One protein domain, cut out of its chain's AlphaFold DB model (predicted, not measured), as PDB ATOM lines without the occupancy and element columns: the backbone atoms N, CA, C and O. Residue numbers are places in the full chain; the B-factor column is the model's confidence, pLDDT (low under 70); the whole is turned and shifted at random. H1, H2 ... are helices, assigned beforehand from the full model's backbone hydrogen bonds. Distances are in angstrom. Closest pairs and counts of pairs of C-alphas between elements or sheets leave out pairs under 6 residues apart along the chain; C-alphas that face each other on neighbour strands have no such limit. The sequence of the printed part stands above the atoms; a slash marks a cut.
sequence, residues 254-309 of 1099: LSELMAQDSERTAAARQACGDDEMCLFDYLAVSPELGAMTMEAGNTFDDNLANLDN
ATOM      1  N   LEU A 254      52.613  88.962  55.835       84.06
ATOM      2  CA  LEU A 254      52.857  89.163  57.269       84.06
ATOM      3  C   LEU A 254      53.430  87.889  57.896       84.06
ATOM      4  O   LEU A 254      54.454  87.917  58.583       84.06
ATOM      5  N   SER A 255      52.831  86.747  57.561       84.50
ATOM      6  CA  SER A 255      53.305  85.422  57.976       84.50
ATOM      7  C   SER A 255      54.768  85.127  57.587       84.50
ATOM      8  O   SER A 255      55.480  84.444  58.330       84.50
ATOM      9  N   GLU A 256      55.258  85.671  56.466       87.69
ATOM     10  CA  GLU A 256      56.657  85.546  56.042       87.69
ATOM     11  C   GLU A 256      57.576  86.513  56.800       87.69
ATOM     12  O   GLU A 256      58.653  86.106  57.241       87.69
ATOM     13  N   LEU A 257      57.152  87.765  57.002       86.56
ATOM     14  CA  LEU A 257      57.879  88.769  57.790       86.56
ATOM     15  C   LEU A 257      58.101  88.301  59.235       86.56
ATOM     16  O   LEU A 257      59.229  88.327  59.732       86.56
ATOM     17  N   MET A 258      57.048  87.787  59.876       85.62
ATOM     18  CA  MET A 258      57.099  87.258  61.244       85.62
ATOM     19  C   MET A 258      58.023  86.038  61.386       85.62
ATOM     20  O   MET A 258      58.565  85.772  62.462       85.62
ATOM     21  N   ALA A 259      58.223  85.283  60.301       87.19
ATOM     22  CA  ALA A 259      59.121  84.133  60.265       87.19
ATOM     23  C   ALA A 259      60.593  84.503  59.983       87.19
ATOM     24  O   ALA A 259      61.479  83.688  60.257       87.19
ATOM     25  N   GLN A 260      60.876  85.697  59.444       87.94
ATOM     26  CA  GLN A 260      62.238  86.130  59.103       87.94
ATOM     27  C   GLN A 260      63.059  86.570  60.321       87.94
ATOM     28  O   GLN A 260      64.233  86.208  60.416       87.94
ATOM     29  N   ASP A 261      62.463  87.327  61.247       87.00
ATOM     30  CA  ASP A 261      63.151  87.847  62.435       87.00
ATOM     31  C   ASP A 261      62.283  87.712  63.693       87.00
ATOM     32  O   ASP A 261      61.377  88.505  63.957       87.00
ATOM     33  N   SER A 262      62.592  86.702  64.507       88.50
ATOM     34  CA  SER A 262      61.867  86.414  65.747       88.50
ATOM     35  C   SER A 262      62.056  87.468  66.845       88.50
ATOM     36  O   SER A 262      61.196  87.586  67.714       88.50
ATOM     37  N   GLU A 263      63.173  88.205  66.851       89.69
ATOM     38  CA  GLU A 263      63.448  89.231  67.867       89.69
ATOM     39  C   GLU A 263      62.700  90.524  67.518       89.69
ATOM     40  O   GLU A 263      61.988  91.072  68.362       89.69
ATOM     41  N   ARG A 264      62.740  90.935  66.244       88.00
ATOM     42  CA  ARG A 264      61.940  92.060  65.741       88.00
ATOM     43  C   ARG A 264      60.435  91.778  65.815       88.00
ATOM     44  O   ARG A 264      59.684  92.672  66.178       88.00
ATOM     45  N   THR A 265      59.995  90.539  65.575       90.19
ATOM     46  CA  THR A 265      58.581  90.130  65.733       90.19
ATOM     47  C   THR A 265      58.104  90.196  67.185       90.19
ATOM     48  O   THR A 265      56.961  90.571  67.442       90.19
ATOM     49  N   ALA A 266      58.968  89.878  68.154       90.00
ATOM     50  CA  ALA A 266      58.635  90.041  69.569       90.00
ATOM     51  C   ALA A 266      58.495  91.524  69.961       90.00
ATOM     52  O   ALA A 266      57.594  91.864  70.724       90.00
ATOM     53  N   ALA A 267      59.340  92.401  69.408       90.94
ATOM     54  CA  ALA A 267      59.226  93.848  69.593       90.94
ATOM     55  C   ALA A 267      57.971  94.431  68.912       90.94
ATOM     56  O   ALA A 267      57.277  95.239  69.522       90.94
ATOM     57  N   ALA A 268      57.637  93.963  67.703       89.31
ATOM     58  CA  ALA A 268      56.427  94.350  66.977       89.31
ATOM     59  C   ALA A 268      55.161  94.026  67.784       89.31
ATOM     60  O   ALA A 268      54.368  94.914  68.065       89.31
ATOM     61  N   ARG A 269      55.026  92.787  68.280       91.12
ATOM     62  CA  ARG A 269      53.902  92.381  69.151       91.12
ATOM     63  C   ARG A 269      53.840  93.118  70.486       91.12
ATOM     64  O   ARG A 269      52.771  93.214  71.074       91.12
ATOM     65  N   GLN A 270      54.961  93.636  70.986       90.62
ATOM     66  CA  GLN A 270      54.946  94.475  72.183       90.62
ATOM     67  C   GLN A 270      54.392  95.885  71.902       90.62
ATOM     68  O   GLN A 270      53.865  96.505  72.823       90.62
ATOM     69  N   ALA A 271      54.510  96.382  70.667       87.19
ATOM     70  CA  ALA A 271      53.968  97.673  70.247       87.19
ATOM     71  C   ALA A 271      52.515  97.567  69.745       87.19
ATOM     72  O   ALA A 271      51.681  98.350  70.177       87.19
ATOM     73  N   CYS A 272      52.231  96.582  68.888       86.25
ATOM     74  CA  CYS A 272      50.971  96.424  68.146       86.25
ATOM     75  C   CYS A 272      49.963  95.450  68.779       86.25
ATOM     76  O   CYS A 272      48.830  95.341  68.323       86.25
ATOM     77  N   GLY A 273      50.376  94.652  69.770       87.50
ATOM     78  CA  GLY A 273      49.568  93.527  70.243       87.50
ATOM     79  C   GLY A 273      49.348  92.481  69.143       87.50
ATOM     80  O   GLY A 273      50.317  91.925  68.616       87.50
ATOM     81  N   ASP A 274      48.076  92.223  68.832       83.12
ATOM     82  CA  ASP A 274      47.621  91.303  67.780       83.12
ATOM     83  C   ASP A 274      47.087  92.042  66.525       83.12
ATOM     84  O   ASP A 274      46.561  91.393  65.628       83.12
ATOM     85  N   ASP A 275      47.239  93.373  66.436       82.12
ATOM     86  CA  ASP A 275      46.840  94.158  65.257       82.12
ATOM     87  C   ASP A 275      47.725  93.828  64.040       82.12
ATOM     88  O   ASP A 275      48.923  94.129  64.012       82.12
ATOM     89  N   GLU A 276      47.150  93.172  63.030       80.94
ATOM     90  CA  GLU A 276      47.896  92.670  61.869       80.94
ATOM     91  C   GLU A 276      48.407  93.787  60.942       80.94
ATOM     92  O   GLU A 276      49.423  93.597  60.269       80.94
ATOM     93  N   MET A 277      47.771  94.964  60.948       79.88
ATOM     94  CA  MET A 277      48.144  96.113  60.116       79.88
ATOM     95  C   MET A 277      49.405  96.785  60.677       79.88
ATOM     96  O   MET A 277      50.457  96.791  60.033       79.88
ATOM     97  N   CYS A 278      49.363  97.182  61.951       85.19
ATOM     98  CA  CYS A 278      50.513  97.665  62.714       85.19
ATOM     99  C   CYS A 278      51.676  96.660  62.692       85.19
ATOM    100  O   CYS A 278      52.834  97.051  62.505       85.19
ATOM    101  N   LEU A 279      51.402  95.355  62.853       86.50
ATOM    102  CA  LEU A 279      52.437  94.316  62.796       86.50
ATOM    103  C   LEU A 279      53.113  94.236  61.421       86.50
ATOM    104  O   LEU A 279      54.332  94.028  61.368       86.50
ATOM    105  N   PHE A 280      52.362  94.393  60.327       85.00
ATOM    106  CA  PHE A 280      52.922  94.410  58.977       85.00
ATOM    107  C   PHE A 280      53.841  95.615  58.794       85.00
ATOM    108  O   PHE A 280      55.025  95.427  58.504       85.00
ATOM    109  N   ASP A 281      53.356  96.823  59.077       82.25
ATOM    110  CA  ASP A 281      54.116  98.068  58.936       82.25
ATOM    111  C   ASP A 281      55.397  98.096  59.780       82.25
ATOM    112  O   ASP A 281      56.490  98.431  59.299       82.25
ATOM    113  N   TYR A 282      55.297  97.656  61.040       86.44
ATOM    114  CA  TYR A 282      56.428  97.573  61.963       86.44
ATOM    115  C   TYR A 282      57.558  96.695  61.405       86.44
ATOM    116  O   TYR A 282      58.750  96.989  61.592       86.44
ATOM    117  N   LEU A 283      57.208  95.590  60.737       85.62
ATOM    118  CA  LEU A 283      58.148  94.594  60.220       85.62
ATOM    119  C   LEU A 283      58.629  94.908  58.795       85.62
ATOM    120  O   LEU A 283      59.831  94.796  58.526       85.62
ATOM    121  N   ALA A 284      57.728  95.326  57.908       80.69
ATOM    122  CA  ALA A 284      58.005  95.659  56.515       80.69
ATOM    123  C   ALA A 284      58.754  96.992  56.373       80.69
ATOM    124  O   ALA A 284      59.709  97.079  55.594       80.69
ATOM    125  N   VAL A 285      58.362  98.011  57.148       78.88
ATOM    126  CA  VAL A 285      58.834  99.394  56.998       78.88
ATOM    127  C   VAL A 285      59.647  99.843  58.212       78.88
ATOM    128  O   VAL A 285      60.883  99.792  58.150       78.88
ATOM    129  N   SER A 286      59.015 100.278  59.307       81.38
ATOM    130  CA  SER A 286      59.706 100.717  60.530       81.38
ATOM    131  C   SER A 286      58.790 100.747  61.768       81.38
ATOM    132  O   SER A 286      57.571 100.833  61.620       81.38
ATOM    133  N   PRO A 287      59.356 100.709  62.993       83.50
ATOM    134  CA  PRO A 287      58.587 100.792  64.239       83.50
ATOM    135  C   PRO A 287      57.711 102.041  64.369       83.50
ATOM    136  O   PRO A 287      56.650 101.984  64.982       83.50
ATOM    137  N   GLU A 288      58.175 103.163  63.821       79.56
ATOM    138  CA  GLU A 288      57.472 104.443  63.861       79.56
ATOM    139  C   GLU A 288      56.215 104.417  62.986       79.56
ATOM    140  O   GLU A 288      55.198 104.967  63.395       79.56
ATOM    141  N   LEU A 289      56.262 103.754  61.821       76.25
ATOM    142  CA  LEU A 289      55.099 103.653  60.940       76.25
ATOM    143  C   LEU A 289      53.997 102.798  61.570       76.25
ATOM    144  O   LEU A 289      52.885 103.286  61.707       76.25
ATOM    145  N   GLY A 290      54.327 101.609  62.088       79.25
ATOM    146  CA  GLY A 290      53.333 100.761  62.763       79.25
ATOM    147  C   GLY A 290      52.641 101.463  63.940       79.25
ATOM    148  O   GLY A 290      51.435 101.327  64.119       79.25
ATOM    149  N   ALA A 291      53.373 102.284  64.705       79.31
ATOM    150  CA  ALA A 291      52.775 103.088  65.773       79.31
ATOM    151  C   ALA A 291      51.772 104.135  65.248       79.31
ATOM    152  O   ALA A 291      50.711 104.288  65.849       79.31
ATOM    153  N   MET A 292      52.072 104.806  64.128       73.62
ATOM    154  CA  MET A 292      51.140 105.746  63.487       73.62
ATOM    155  C   MET A 292      49.911 105.029  62.911       73.62
ATOM    156  O   MET A 292      48.802 105.530  63.056       73.62
ATOM    157  N   THR A 293      50.082 103.842  62.323       75.69
ATOM    158  CA  THR A 293      48.981 103.014  61.798       75.69
ATOM    159  C   THR A 293      48.026 102.582  62.916       75.69
ATOM    160  O   THR A 293      46.811 102.684  62.766       75.69
ATOM    161  N   MET A 294      48.557 102.210  64.087       78.69
ATOM    162  CA  MET A 294      47.746 101.913  65.273       78.69
ATOM    163  C   MET A 294      47.040 103.161  65.841       78.69
ATOM    164  O   MET A 294      45.894 103.072  66.272       78.69
ATOM    165  N   GLU A 295      47.689 104.329  65.860       75.88
ATOM    166  CA  GLU A 295      47.067 105.590  66.304       75.88
ATOM    167  C   GLU A 295      45.922 106.021  65.369       75.88
ATOM    168  O   GLU A 295      44.842 106.380  65.843       75.88
ATOM    169  N   ALA A 296      46.112 105.897  64.051       67.00
ATOM    170  CA  ALA A 296      45.080 106.148  63.047       67.00
ATOM    171  C   ALA A 296      43.892 105.175  63.160       67.00
ATOM    172  O   ALA A 296      42.748 105.623  63.112       67.00
ATOM    173  N   GLY A 297      44.151 103.877  63.372       66.44
ATOM    174  CA  GLY A 297      43.110 102.867  63.602       66.44
ATOM    175  C   GLY A 297      42.236 103.189  64.816       66.44
ATOM    176  O   GLY A 297      41.028 103.344  64.671       66.44
ATOM    177  N   ASN A 298      42.849 103.406  65.989       70.94
ATOM    178  CA  ASN A 298      42.104 103.755  67.209       70.94
ATOM    179  C   ASN A 298      41.296 105.056  67.045       70.94
ATOM    180  O   ASN A 298      40.147 105.124  67.464       70.94
ATOM    181  N   THR A 299      41.875 106.077  66.397       65.94
ATOM    182  CA  THR A 299      41.184 107.354  66.145       65.94
ATOM    183  C   THR A 299      39.954 107.158  65.254       65.94
ATOM    184  O   THR A 299      38.945 107.838  65.435       65.94
ATOM    185  N   PHE A 300      40.008 106.233  64.290       63.62
ATOM    186  CA  PHE A 300      38.842 105.902  63.477       63.62
ATOM    187  C   PHE A 300      37.789 105.114  64.262       63.62
ATOM    188  O   PHE A 300      36.613 105.453  64.159       63.62
ATOM    189  N   ASP A 301      38.183 104.115  65.056       66.38
ATOM    190  CA  ASP A 301      37.248 103.350  65.893       66.38
ATOM    191  C   ASP A 301      36.504 104.265  66.885       66.38
ATOM    192  O   ASP A 301      35.287 104.146  67.037       66.38
ATOM    193  N   ASP A 302      37.202 105.238  67.484       65.44
ATOM    194  CA  ASP A 302      36.603 106.278  68.331       65.44
ATOM    195  C   ASP A 302      35.612 107.156  67.534       65.44
ATOM    196  O   ASP A 302      34.493 107.407  67.986       65.44
ATOM    197  N   ASN A 303      35.975 107.594  66.320       63.16
ATOM    198  CA  ASN A 303      35.091 108.388  65.457       63.16
ATOM    199  C   ASN A 303      33.846 107.604  65.009       63.16
ATOM    200  O   ASN A 303      32.749 108.160  64.995       63.16
ATOM    201  N   LEU A 304      33.985 106.317  64.677       63.28
ATOM    202  CA  LEU A 304      32.864 105.449  64.315       63.28
ATOM    203  C   LEU A 304      31.935 105.225  65.517       63.28
ATOM    204  O   LEU A 304      30.720 105.347  65.381       63.28
ATOM    205  N   ALA A 305      32.497 104.991  66.707       65.50
ATOM    206  CA  ALA A 305      31.730 104.860  67.943       65.50
ATOM    207  C   ALA A 305      30.965 106.148  68.311       65.50
ATOM    208  O   ALA A 305      29.848 106.062  68.822       65.50
ATOM    209  N   ASN A 306      31.529 107.326  68.019       65.44
ATOM    210  CA  ASN A 306      30.834 108.612  68.147       65.44
ATOM    211  C   ASN A 306      29.713 108.763  67.102       65.44
ATOM    212  O   ASN A 306      28.623 109.236  67.431       65.44
ATOM    213  N   LEU A 307      29.943 108.328  65.858       61.44
ATOM    214  CA  LEU A 307      28.933 108.348  64.796       61.44
ATOM    215  C   LEU A 307      27.736 107.443  65.128       61.44
ATOM    216  O   LEU A 307      26.589 107.841  64.923       61.44
ATOM    217  N   ASP A 308      27.985 106.266  65.693       65.94
ATOM    218  CA  ASP A 308      26.951 105.305  66.093       65.94
ATOM    219  C   ASP A 308      26.255 105.651  67.419       65.94
ATOM    220  O   ASP A 308      25.297 104.971  67.795       65.94
ATOM    221  N   ASN A 309      26.674 106.711  68.117       68.56
ATOM    222  CA  ASN A 309      26.025 107.161  69.345       68.56
ATOM    223  C   ASN A 309      24.818 108.069  69.037       68.56
ATOM    224  O   ASN A 309      24.984 109.218  68.614       68.56
TER     225      ASN A 309
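This is residues 254 to 309 of the 1099 residues of an uncharacterized protein of Strongylocentrotus purpuratus (UniProt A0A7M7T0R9). H1, H2 and the first part of H4 gather round H3 in a small head, from which the rest of H4 runs out as an arm; residues 298 to 309 stick out. The 56 printed residues include four named helices, H1 to H4, and no named strand: all helix. The whole is loose, radius of gyration of the C-alphas 12.8 A, spanning 43 by 18 by 15 A.

H1, residues 254 to 260, begins at C-alpha 254 (52.857, 89.163, 57.269). H2 is residues 262 to 272, H3 276 to 284. H4, residues 287 to 307, measures 30.6 A and ends at C-alpha 307 (28.933, 108.348, 64.796).

H1 touches the hub, H3, closest at C-alphas 254 and 280, 5.5 A. H2 and H3 form a hairpin at a steep tilt of 44 degrees, H3 and H4 another at a shallow 20 degrees. H4 touches H2 and H3 with residues 287 to 294 alone. In the four helices every O i to N i+4 pair is within hydrogen-bond range.

The printed part has no cut. Residues 296 to 297 and 299 to 309 have pLDDT under 70.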